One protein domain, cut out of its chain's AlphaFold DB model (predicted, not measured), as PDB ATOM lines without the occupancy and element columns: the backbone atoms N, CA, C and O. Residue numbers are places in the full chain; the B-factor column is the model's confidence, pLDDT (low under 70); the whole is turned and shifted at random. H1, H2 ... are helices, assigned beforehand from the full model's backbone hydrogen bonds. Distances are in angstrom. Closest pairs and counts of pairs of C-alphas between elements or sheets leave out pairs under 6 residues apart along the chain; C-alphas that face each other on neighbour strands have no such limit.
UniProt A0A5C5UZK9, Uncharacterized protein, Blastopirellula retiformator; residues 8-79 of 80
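What this domain is: This is residues 8 to 79 of the 80 residues of an uncharacterized protein of Blastopirellula retiformator (UniProt A0A5C5UZK9). A long helix, H2, makes a bare beam with a shorter helix at each end, H1 by its first residues and H3 beyond its last, so that the whole is a wide open zigzag like a stretched letter N. H1 packs on the first turns of H2, while most of H2 and the whole of H3 stand free. You have 72 residues printed, with three named helices in the order H1, H2, H3 and no named strand; the class is all helix. The whole is extended, with a radius of gyration of the C-alphas of 22.2 A, and flat, with spans of 56 by 39 by 14 A.

Where its parts are: Find C-alpha 25 at (20.177, -22.098, 38.813); from there H2 runs through residues 25 to 54, 43.8 A from first to last C-alpha, and ends at C-alpha 54 at (-11.136, 4.977, 53.228). Go back to C-alpha 8 at (22.928, -20.753, 52.028) for the beginning of H1, residues 8 to 18, 15.2 A long from first to last C-alpha. Beyond H2, look at residues 61 to 77 for H3, which measures 24.5 A from first to last C-alpha and ends at C-alpha 77 at (-29.191, -8.602, 23.068).

How they stand to each other: Begin at residues 25 to 29, the part of H2 that alone touches H1. The closest C-alphas of the two helices are those of Val 13 and Ala 25, 5.9 A apart. Their lines stand at a steep tilt of 65 degrees, and they run opposite ways. Move on along H2 and you find that residues 33 to 48 stand free, as do residues 50 to 56, of which 50 to 54 belong to H2. At the far end H2 and H3 are apart, and H1 and H3 are apart too. In H1, H2 and H3, each O of residue i and N of residue i+4 inside the helix are within hydrogen-bond range.

The domain as a whole: Look at Glu 8 and Ser 77 for the two C-alphas farthest apart, 60.8 A. The first and last printed C-alphas, those of Glu 8 and Arg 79, are 59.4 A apart. Both links, H1 to H2 and H2 to H3, are short, with 6 residues each. Residues 59 to 79, of which 61 to 77 belong to H3, stand free. The printed part has no cut. In the B-factor column you find a mean pLDDT of the printed part of 96.0, and no printed residue is under 70.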
ATOM      1  N   GLU A   8      24.165 -20.035  51.698       95.62
ATOM      2  CA  GLU A   8      22.928 -20.753  52.028       95.62
ATOM      3  C   GLU A   8      21.915 -20.735  50.874       95.62
ATOM      4  O   GLU A   8      21.347 -21.770  50.528       95.62
ATOM      5  N   LEU A   9      21.744 -19.581  50.220       95.25
ATOM      6  CA  LEU A   9      20.845 -19.446  49.072       95.25
ATOM      7  C   LEU A   9      21.388 -20.182  47.844       95.25
ATOM      8  O   LEU A   9      20.617 -20.821  47.131       95.25
ATOM      9  N   ASN A  10      22.707 -20.163  47.629       94.69
ATOM     10  CA  ASN A  10      23.339 -20.971  46.583       94.69
ATOM     11  C   ASN A  10      23.109 -22.472  46.805       94.69
ATOM     12  O   ASN A  10      22.721 -23.172  45.870       94.69
ATOM     13  N   ALA A  11      23.298 -22.962  48.033       96.56
ATOM     14  CA  ALA A  11      23.069 -24.365  48.374       96.56
ATOM     15  C   ALA A  11      21.599 -24.765  48.163       96.56
ATOM     16  O   ALA A  11      21.316 -25.827  47.603       96.56
ATOM     17  N   PHE A  12      20.661 -23.893  48.541       97.31
ATOM     18  CA  PHE A  12      19.238 -24.102  48.292       97.31
ATOM     19  C   PHE A  12      18.924 -24.194  46.792       97.31
ATOM     20  O   PHE A  12      18.321 -25.177  46.360       97.31
ATOM     21  N   VAL A  13      19.382 -23.233  45.984       96.31
ATOM     22  CA  VAL A  13      19.168 -23.229  44.527       96.31
ATOM     23  C   VAL A  13      19.761 -24.479  43.873       96.31
ATOM     24  O   VAL A  13      19.075 -25.144  43.098       96.31
ATOM     25  N   GLN A  14      20.987 -24.864  44.236       96.44
ATOM     26  CA  GLN A  14      21.602 -26.098  43.738       96.44
ATOM     27  C   GLN A  14      20.797 -27.340  44.128       96.44
ATOM     28  O   GLN A  14      20.629 -28.236  43.306       96.44
ATOM     29  N   SER A  15      20.246 -27.393  45.346       97.94
ATOM     30  CA  SER A  15      19.405 -28.519  45.766       97.94
ATOM     31  C   SER A  15      18.163 -28.677  44.885       97.94
ATOM     32  O   SER A  15      17.794 -29.801  44.554       97.94
ATOM     33  N   LEU A  16      17.552 -27.570  44.448       97.88
ATOM     34  CA  LEU A  16      16.371 -27.592  43.588       97.88
ATOM     35  C   LEU A  16      16.699 -28.106  42.180       97.88
ATOM     36  O   LEU A  16      15.917 -28.867  41.611       97.88
ATOM     37  N   VAL A  17      17.860 -27.727  41.644       97.62
ATOM     38  CA  VAL A  17      18.356 -28.229  40.353       97.62
ATOM     39  C   VAL A  17      18.713 -29.713  40.454       97.62
ATOM     40  O   VAL A  17      18.284 -30.503  39.620       97.62
ATOM     41  N   ASN A  18      19.411 -30.127  41.516       97.81
ATOM     42  CA  ASN A  18      19.780 -31.528  41.745       97.81
ATOM     43  C   ASN A  18      18.557 -32.445  41.916       97.81
ATOM     44  O   ASN A  18      18.613 -33.622  41.574       97.81
ATOM     45  N   GLN A  19      17.446 -31.911  42.427       97.88
ATOM     46  CA  GLN A  19      16.158 -32.608  42.510       97.88
ATOM     47  C   GLN A  19      15.400 -32.645  41.171       97.88
ATOM     48  O   GLN A  19      14.318 -33.222  41.103       97.88
ATOM     49  N   GLY A  20      15.915 -31.997  40.122       97.31
ATOM     50  CA  GLY A  20      15.258 -31.882  38.820       97.31
ATOM     51  C   GLY A  20      14.042 -30.952  38.815       97.31
ATOM     52  O   GLY A  20      13.252 -30.994  37.876       97.31
ATOM     53  N   ARG A  21      13.860 -30.116  39.850       97.31
ATOM     54  CA  ARG A  21      12.726 -29.175  39.929       97.31
ATOM     55  C   ARG A  21      12.885 -27.979  38.994       97.31
ATOM     56  O   ARG A  21      11.882 -27.387  38.611       97.31
ATOM     57  N   TYR A  22      14.126 -27.634  38.663       98.06
ATOM     58  CA  TYR A  22      14.486 -26.615  37.681       98.06
ATOM     59  C   TYR A  22      15.650 -27.123  36.833       98.06
ATOM     60  O   TYR A  22      16.478 -27.898  37.313       98.06
ATOM     61  N   SER A  23      15.722 -26.668  35.585       96.25
ATOM     62  CA  SER A  23      16.766 -27.046  34.630       96.25
ATOM     63  C   SER A  23      18.101 -26.337  34.880       96.25
ATOM     64  O   SER A  23      19.149 -26.839  34.475       96.25
ATOM     65  N   SER A  24      18.081 -25.187  35.564       96.75
ATOM     66  CA  SER A  24      19.274 -24.407  35.905       96.75
ATOM     67  C   SER A  24      19.081 -23.544  37.155       96.75
ATOM     68  O   SER A  24      17.961 -23.323  37.632       96.75
ATOM     69  N   ALA A  25      20.193 -23.030  37.690       93.69
ATOM     70  CA  ALA A  25      20.177 -22.098  38.813       93.69
ATOM     71  C   ALA A  25      19.508 -20.769  38.427       93.69
ATOM     72  O   ALA A  25      18.732 -20.213  39.204       93.69
ATOM     73  N   GLU A  26      19.760 -20.285  37.210       94.12
ATOM     74  CA  GLU A  26      19.156 -19.074  36.660       94.12
ATOM     75  C   GLU A  26      17.634 -19.198  36.573       94.12
ATOM     76  O   GLU A  26      16.924 -18.250  36.911       94.12
ATOM     77  N   GLU A  27      17.122 -20.361  36.165       95.88
ATOM     78  CA  GLU A  27      15.682 -20.607  36.094       95.88
ATOM     79  C   GLU A  27      15.036 -20.573  37.485       95.88
ATOM     80  O   GLU A  27      14.016 -19.904  37.678       95.88
ATOM     81  N   ALA A  28      15.653 -21.232  38.470       96.12
ATOM     82  CA  ALA A  28      15.175 -21.236  39.850       96.12
ATOM     83  C   ALA A  28      15.163 -19.821  40.457       96.12
ATOM     84  O   ALA A  28      14.177 -19.411  41.075       96.12
ATOM     85  N   VAL A  29      16.229 -19.043  40.237       95.12
ATOM     86  CA  VAL A  29      16.311 -17.647  40.696       95.12
ATOM     87  C   VAL A  29      15.255 -16.791  40.002       95.12
ATOM     88  O   VAL A  29      14.535 -16.052  40.673       95.12
ATOM     89  N   ALA A  30      15.095 -16.912  38.682       95.44
ATOM     90  CA  ALA A  30      14.078 -16.171  37.940       95.44
ATOM     91  C   ALA A  30      12.660 -16.482  38.442       95.44
ATOM     92  O   ALA A  30      11.845 -15.569  38.579       95.44
ATOM     93  N   ALA A  31      12.362 -17.744  38.761       96.94
ATOM     94  CA  ALA A  31      11.088 -18.130  39.362       96.94
ATOM     95  C   ALA A  31      10.869 -17.455  40.729       96.94
ATOM     96  O   ALA A  31       9.793 -16.906  40.971       96.94
ATOM     97  N   GLY A  32      11.894 -17.422  41.586       96.06
ATOM     98  CA  GLY A  32      11.844 -16.714  42.868       96.06
ATOM     99  C   GLY A  32      11.600 -15.208  42.716       96.06
ATOM    100  O   GLY A  32      10.761 -14.643  43.415       96.06
ATOM    101  N   ILE A  33      12.263 -14.558  41.754       96.19
ATOM    102  CA  ILE A  33      12.062 -13.127  41.476       96.19
ATOM    103  C   ILE A  33      10.653 -12.844  40.945       96.19
ATOM    104  O   ILE A  33      10.040 -11.865  41.364       96.19
ATOM    105  N   ARG A  34      10.094 -13.700  40.078       97.62
ATOM    106  CA  ARG A  34       8.698 -13.558  39.621       97.62
ATOM    107  C   ARG A  34       7.709 -13.656  40.777       97.62
ATOM    108  O   ARG A  34       6.757 -12.883  40.824       97.62
ATOM    109  N   LEU A  35       7.943 -14.576  41.714       97.94
ATOM    110  CA  LEU A  35       7.112 -14.695  42.910       97.94
ATOM    111  C   LEU A  35       7.183 -13.422  43.763       97.94
ATOM    112  O   LEU A  35       6.145 -12.908  44.176       97.94
ATOM    113  N   LEU A  36       8.386 -12.880  43.970       97.75
ATOM    114  CA  LEU A  36       8.573 -11.618  44.688       97.75
ATOM    115  C   LEU A  36       7.863 -10.454  43.980       97.75
ATOM    116  O   LEU A  36       7.175  -9.669  44.624       97.75
ATOM    117  N   GLN A  37       7.966 -10.373  42.652       97.94
ATOM    118  CA  GLN A  37       7.278  -9.353  41.860       97.94
ATOM    119  C   GLN A  37       5.753  -9.441  42.017       97.94
ATOM    120  O   GLN A  37       5.100  -8.417  42.209       97.94
ATOM    121  N   ALA A  38       5.186 -10.650  41.968       98.06
ATOM    122  CA  ALA A  38       3.756 -10.864  42.175       98.06
ATOM    123  C   ALA A  38       3.319 -10.465  43.594       98.06
ATOM    124  O   ALA A  38       2.265  -9.853  43.768       98.06
ATOM    125  N   GLN A  39       4.142 -10.762  44.604       98.19
ATOM    126  CA  GLN A  39       3.878 -10.370  45.985       98.19
ATOM    127  C   GLN A  39       3.866  -8.846  46.159       98.19
ATOM    128  O   GLN A  39       2.971  -8.321  46.822       98.19
ATOM    129  N   GLU A  40       4.817  -8.131  45.557       98.44
ATOM    130  CA  GLU A  40       4.844  -6.664  45.600       98.44
ATOM    131  C   GLU A  40       3.659  -6.043  44.860       98.44
ATOM    132  O   GLU A  40       3.021  -5.127  45.377       98.44
ATOM    133  N   ALA A  41       3.295  -6.580  43.693       98.12
ATOM    134  CA  ALA A  41       2.111  -6.128  42.969       98.12
ATOM    135  C   ALA A  41       0.836  -6.298  43.812       98.12
ATOM    136  O   ALA A  41       0.048  -5.363  43.939       98.12
ATOM    137  N   LEU A  42       0.667  -7.453  44.465       98.19
ATOM    138  CA  LEU A  42      -0.472  -7.700  45.349       98.19
ATOM    139  C   LEU A  42      -0.494  -6.740  46.547       98.19
ATOM    140  O   LEU A  42      -1.552  -6.218  46.888       98.19
ATOM    141  N   ARG A  43       0.660  -6.471  47.172       98.19
ATOM    142  CA  ARG A  43       0.766  -5.489  48.266       98.19
ATOM    143  C   ARG A  43       0.287  -4.108  47.828       98.19
ATOM    144  O   ARG A  43      -0.439  -3.453  48.576       98.19
ATOM    145  N   LEU A  44       0.671  -3.676  46.629       98.25
ATOM    146  CA  LEU A  44       0.265  -2.385  46.079       98.25
ATOM    147  C   LEU A  44      -1.236  -2.326  45.778       98.25
ATOM    148  O   LEU A  44      -1.875  -1.339  46.146       98.25
ATOM    149  N   GLU A  45      -1.808  -3.372  45.176       98.38
ATOM    150  CA  GLU A  45      -3.248  -3.429  44.889       98.38
ATOM    151  C   GLU A  45      -4.091  -3.481  46.167       98.38
ATOM    152  O   GLU A  45      -5.090  -2.773  46.266       98.38
ATOM    153  N   ILE A  46      -3.661  -4.219  47.196       98.19
ATOM    154  CA  ILE A  46      -4.329  -4.207  48.508       98.19
ATOM    155  C   ILE A  46      -4.287  -2.802  49.114       98.19
ATOM    156  O   ILE A  46      -5.314  -2.281  49.542       98.19
ATOM    157  N   ALA A  47      -3.116  -2.158  49.127       98.00
ATOM    158  CA  ALA A  47      -2.981  -0.807  49.664       98.00
ATOM    159  C   ALA A  47      -3.837   0.208  48.893       98.00
ATOM    160  O   ALA A  47      -4.347   1.161  49.479       98.00
ATOM    161  N   LYS A  48      -3.996   0.017  47.581       98.00
ATOM    162  CA  LYS A  48      -4.915   0.803  46.758       98.00
ATOM    163  C   LYS A  48      -6.365   0.561  47.175       98.00
ATOM    164  O   LYS A  48      -7.036   1.541  47.463       98.00
ATOM    165  N   GLY A  49      -6.810  -0.691  47.278       96.88
ATOM    166  CA  GLY A  49      -8.173  -1.022  47.702       96.88
ATOM    167  C   GLY A  49      -8.524  -0.447  49.076       96.88
ATOM    168  O   GLY A  49      -9.589   0.132  49.238       96.88
ATOM    169  N   ILE A  50      -7.597  -0.506  50.040       97.94
ATOM    170  CA  ILE A  50      -7.780   0.122  51.361       97.94
ATOM    171  C   ILE A  50      -7.992   1.635  51.226       97.94
ATOM    172  O   ILE A  50      -8.956   2.158  51.768       97.94
ATOM    173  N   ARG A  51      -7.152   2.337  50.451       98.19
ATOM    174  CA  ARG A  51      -7.316   3.786  50.238       98.19
ATOM    175  C   ARG A  51      -8.642   4.147  49.570       98.19
ATOM    176  O   ARG A  51      -9.184   5.202  49.869       98.19
ATOM    177  N   GLN A  52      -9.133   3.306  48.663       97.62
ATOM    178  CA  GLN A  52     -10.432   3.508  48.019       97.62
ATOM    179  C   GLN A  52     -11.570   3.360  49.029       97.62
ATOM    180  O   GLN A  52     -12.435   4.223  49.098       97.62
ATOM    181  N   LEU A  53     -11.515   2.334  49.882       96.31
ATOM    182  CA  LEU A  53     -12.483   2.154  50.966       96.31
ATOM    183  C   LEU A  53     -12.466   3.330  51.954       96.31
ATOM    184  O   LEU A  53     -13.524   3.836  52.310       96.31
ATOM    185  N   ASP A  54     -11.281   3.808  52.345       97.19
ATOM    186  CA  ASP A  54     -11.136   4.977  53.228       97.19
ATOM    187  C   ASP A  54     -11.688   6.269  52.594       97.19
ATOM    188  O   ASP A  54     -12.105   7.185  53.304       97.19
ATOM    189  N   ALA A  55     -11.684   6.351  51.261       97.50
ATOM    190  CA  ALA A  55     -12.239   7.456  50.484       97.50
ATOM    191  C   ALA A  55     -13.732   7.279  50.143       97.50
ATOM    192  O   ALA A  55     -14.269   8.077  49.378       97.50
ATOM    193  N   ASP A  56     -14.390   6.253  50.695       96.25
ATOM    194  CA  ASP A  56     -15.780   5.872  50.401       96.25
ATOM    195  C   ASP A  56     -16.017   5.502  48.916       96.25
ATOM    196  O   ASP A  56     -17.142   5.468  48.425       96.25
ATOM    197  N   GLU A  57     -14.949   5.164  48.181       96.06
ATOM    198  CA  GLU A  57     -14.978   4.659  46.801       96.06
ATOM    199  C   GLU A  57     -15.279   3.151  46.787       96.06
ATOM    200  O   GLU A  57     -14.481   2.324  46.332       96.06
ATOM    201  N   SER A  58     -16.436   2.780  47.327       93.75
ATOM    202  CA  SER A  58     -16.911   1.398  47.383       93.75
ATOM    203  C   SER A  58     -18.276   1.252  46.719       93.75
ATOM    204  O   SER A  58     -19.005   2.225  46.548       93.75
ATOM    205  N   PHE A  59     -18.611   0.028  46.317       93.62
ATOM    206  CA  PHE A  59     -19.922  -0.299  45.761       93.62
ATOM    207  C   PHE A  59     -20.638  -1.264  46.694       93.62
ATOM    208  O   PHE A  59     -20.003  -2.150  47.277       93.62
ATOM    209  N   SER A  60     -21.956  -1.109  46.818       95.31
ATOM    210  CA  SER A  60     -22.769  -2.099  47.511       95.31
ATOM    211  C   SER A  60     -22.846  -3.389  46.692       95.31
ATOM    212  O   SER A  60     -22.670  -3.389  45.473       95.31
ATOM    213  N   GLU A  61     -23.124  -4.501  47.366       95.19
ATOM    214  CA  GLU A  61     -23.352  -5.782  46.699       95.19
ATOM    215  C   GLU A  61     -24.461  -5.675  45.638       95.19
ATOM    216  O   GLU A  61     -24.282  -6.126  44.508       95.19
ATOM    217  N   GLU A  62     -25.573  -5.020  45.981       96.44
ATOM    218  CA  GLU A  62     -26.728  -4.845  45.099       96.44
ATOM    219  C   GLU A  62     -26.358  -4.072  43.824       96.44
ATOM    220  O   GLU A  62     -26.683  -4.517  42.721       96.44
ATOM    221  N   ASP A  63     -25.591  -2.983  43.954       95.56
ATOM    222  CA  ASP A  63     -25.125  -2.193  42.806       95.56
ATOM    223  C   ASP A  63     -24.210  -3.010  41.882       95.56
ATOM    224  O   ASP A  63     -24.301  -2.911  40.655       95.56
ATOM    225  N   VAL A  64     -23.335  -3.844  42.458       95.25
ATOM    226  CA  VAL A  64     -22.405  -4.691  41.697       95.25
ATOM    227  C   VAL A  64     -23.162  -5.746  40.890       95.25
ATOM    228  O   VAL A  64     -22.892  -5.907  39.696       95.25
ATOM    229  N   PHE A  65     -24.114  -6.452  41.505       96.19
ATOM    230  CA  PHE A  65     -24.889  -7.485  40.813       96.19
ATOM    231  C   PHE A  65     -25.812  -6.894  39.748       96.19
ATOM    232  O   PHE A  65     -25.821  -7.392  38.622       96.19
ATOM    233  N   ALA A  66     -26.501  -5.792  40.048       96.62
ATOM    234  CA  ALA A  66     -27.353  -5.116  39.072       96.62
ATOM    235  C   ALA A  66     -26.555  -4.655  37.838       96.62
ATOM    236  O   ALA A  66     -26.988  -4.842  36.696       96.62
ATOM    237  N   ALA A  67     -25.354  -4.101  38.043       95.12
ATOM    238  CA  ALA A  67     -24.471  -3.703  36.950       95.12
ATOM    239  C   ALA A  67     -23.990  -4.907  36.121       95.12
ATOM    240  O   ALA A  67     -23.964  -4.837  34.888       95.12
ATOM    241  N   ALA A  68     -23.634  -6.016  36.775       95.44
ATOM    242  CA  ALA A  68     -23.202  -7.238  36.103       95.44
ATOM    243  C   ALA A  68     -24.325  -7.858  35.253       95.44
ATOM    244  O   ALA A  68     -24.099  -8.182  34.085       95.44
ATOM    245  N   GLU A  69     -25.541  -7.966  35.791       95.88
ATOM    246  CA  GLU A  69     -26.716  -8.467  35.065       95.88
ATOM    247  C   GLU A  69     -27.051  -7.592  33.854       95.88
ATOM    248  O   GLU A  69     -27.291  -8.102  32.756       95.88
ATOM    249  N   SER A  70     -26.989  -6.266  34.018       94.88
ATOM    250  CA  SER A  70     -27.195  -5.322  32.919       94.88
ATOM    251  C   SER A  70     -26.165  -5.514  31.798       94.88
ATOM    252  O   SER A  70     -26.525  -5.546  30.617       94.88
ATOM    253  N   ALA A  71     -24.890  -5.708  32.148       94.38
ATOM    254  CA  ALA A  71     -23.825  -5.956  31.177       94.38
ATOM    255  C   ALA A  71     -24.020  -7.280  30.414       94.38
ATOM    256  O   ALA A  71     -23.799  -7.332  29.197       94.38
ATOM    257  N   ILE A  72     -24.471  -8.335  31.099       95.50
ATOM    258  CA  ILE A  72     -24.786  -9.634  30.487       95.50
ATOM    259  C   ILE A  72     -25.945  -9.482  29.500       95.50
ATOM    260  O   ILE A  72     -25.785  -9.801  28.322       95.50
ATOM    261  N   SER A  73     -27.068  -8.907  29.940       95.00
ATOM    262  CA  SER A  73     -28.262  -8.719  29.105       95.00
ATOM    263  C   SER A  73     -27.968  -7.907  27.840       95.00
ATOM    264  O   SER A  73     -28.437  -8.247  26.747       95.00
ATOM    265  N   LYS A  74     -27.135  -6.865  27.954       94.31
ATOM    266  CA  LYS A  74     -26.688  -6.073  26.804       94.31
ATOM    267  C   LYS A  74     -25.908  -6.920  25.796       94.31
ATOM    268  O   LYS A  74     -26.202  -6.874  24.605       94.31
ATOM    269  N   THR A  75     -24.958  -7.716  26.278       93.88
ATOM    270  CA  THR A  75     -24.116  -8.570  25.425       93.88
ATOM    271  C   THR A  75     -24.939  -9.645  24.710       93.88
ATOM    272  O   THR A  75     -24.659  -9.985  23.563       93.88
ATOM    273  N   GLU A  76     -25.969 -10.181  25.366       92.00
ATOM    274  CA  GLU A  76     -26.888 -11.164  24.781       92.00
ATOM    275  C   GLU A  76     -27.820 -10.541  23.733       92.00
ATOM    276  O   GLU A  76     -28.029 -11.119  22.666       92.00
ATOM    277  N   SER A  77     -28.319  -9.331  23.997       88.50
ATOM    278  CA  SER A  77     -29.191  -8.602  23.068       88.50
ATOM    279  C   SER A  77     -28.465  -8.201  21.781       88.50
ATOM    280  O   SER A  77     -29.055  -8.235  20.710       88.50
ATOM    281  N   GLU A  78     -27.174  -7.869  21.861       85.88
ATOM    282  CA  GLU A  78     -26.328  -7.546  20.697       85.88
ATOM    283  C   GLU A  78     -25.976  -8.776  19.837       85.88
ATOM    284  O   GLU A  78     -25.432  -8.643  18.740       85.88
ATOM    285  N   ARG A  79     -26.269  -9.983  20.334       78.25
ATOM    286  CA  ARG A  79     -25.942 -11.264  19.694       78.25
ATOM    287  C   ARG A  79     -27.128 -11.917  18.976       78.25
ATOM    288  O   ARG A  79     -26.932 -12.973  18.371       78.25
TER     289      ARG A  79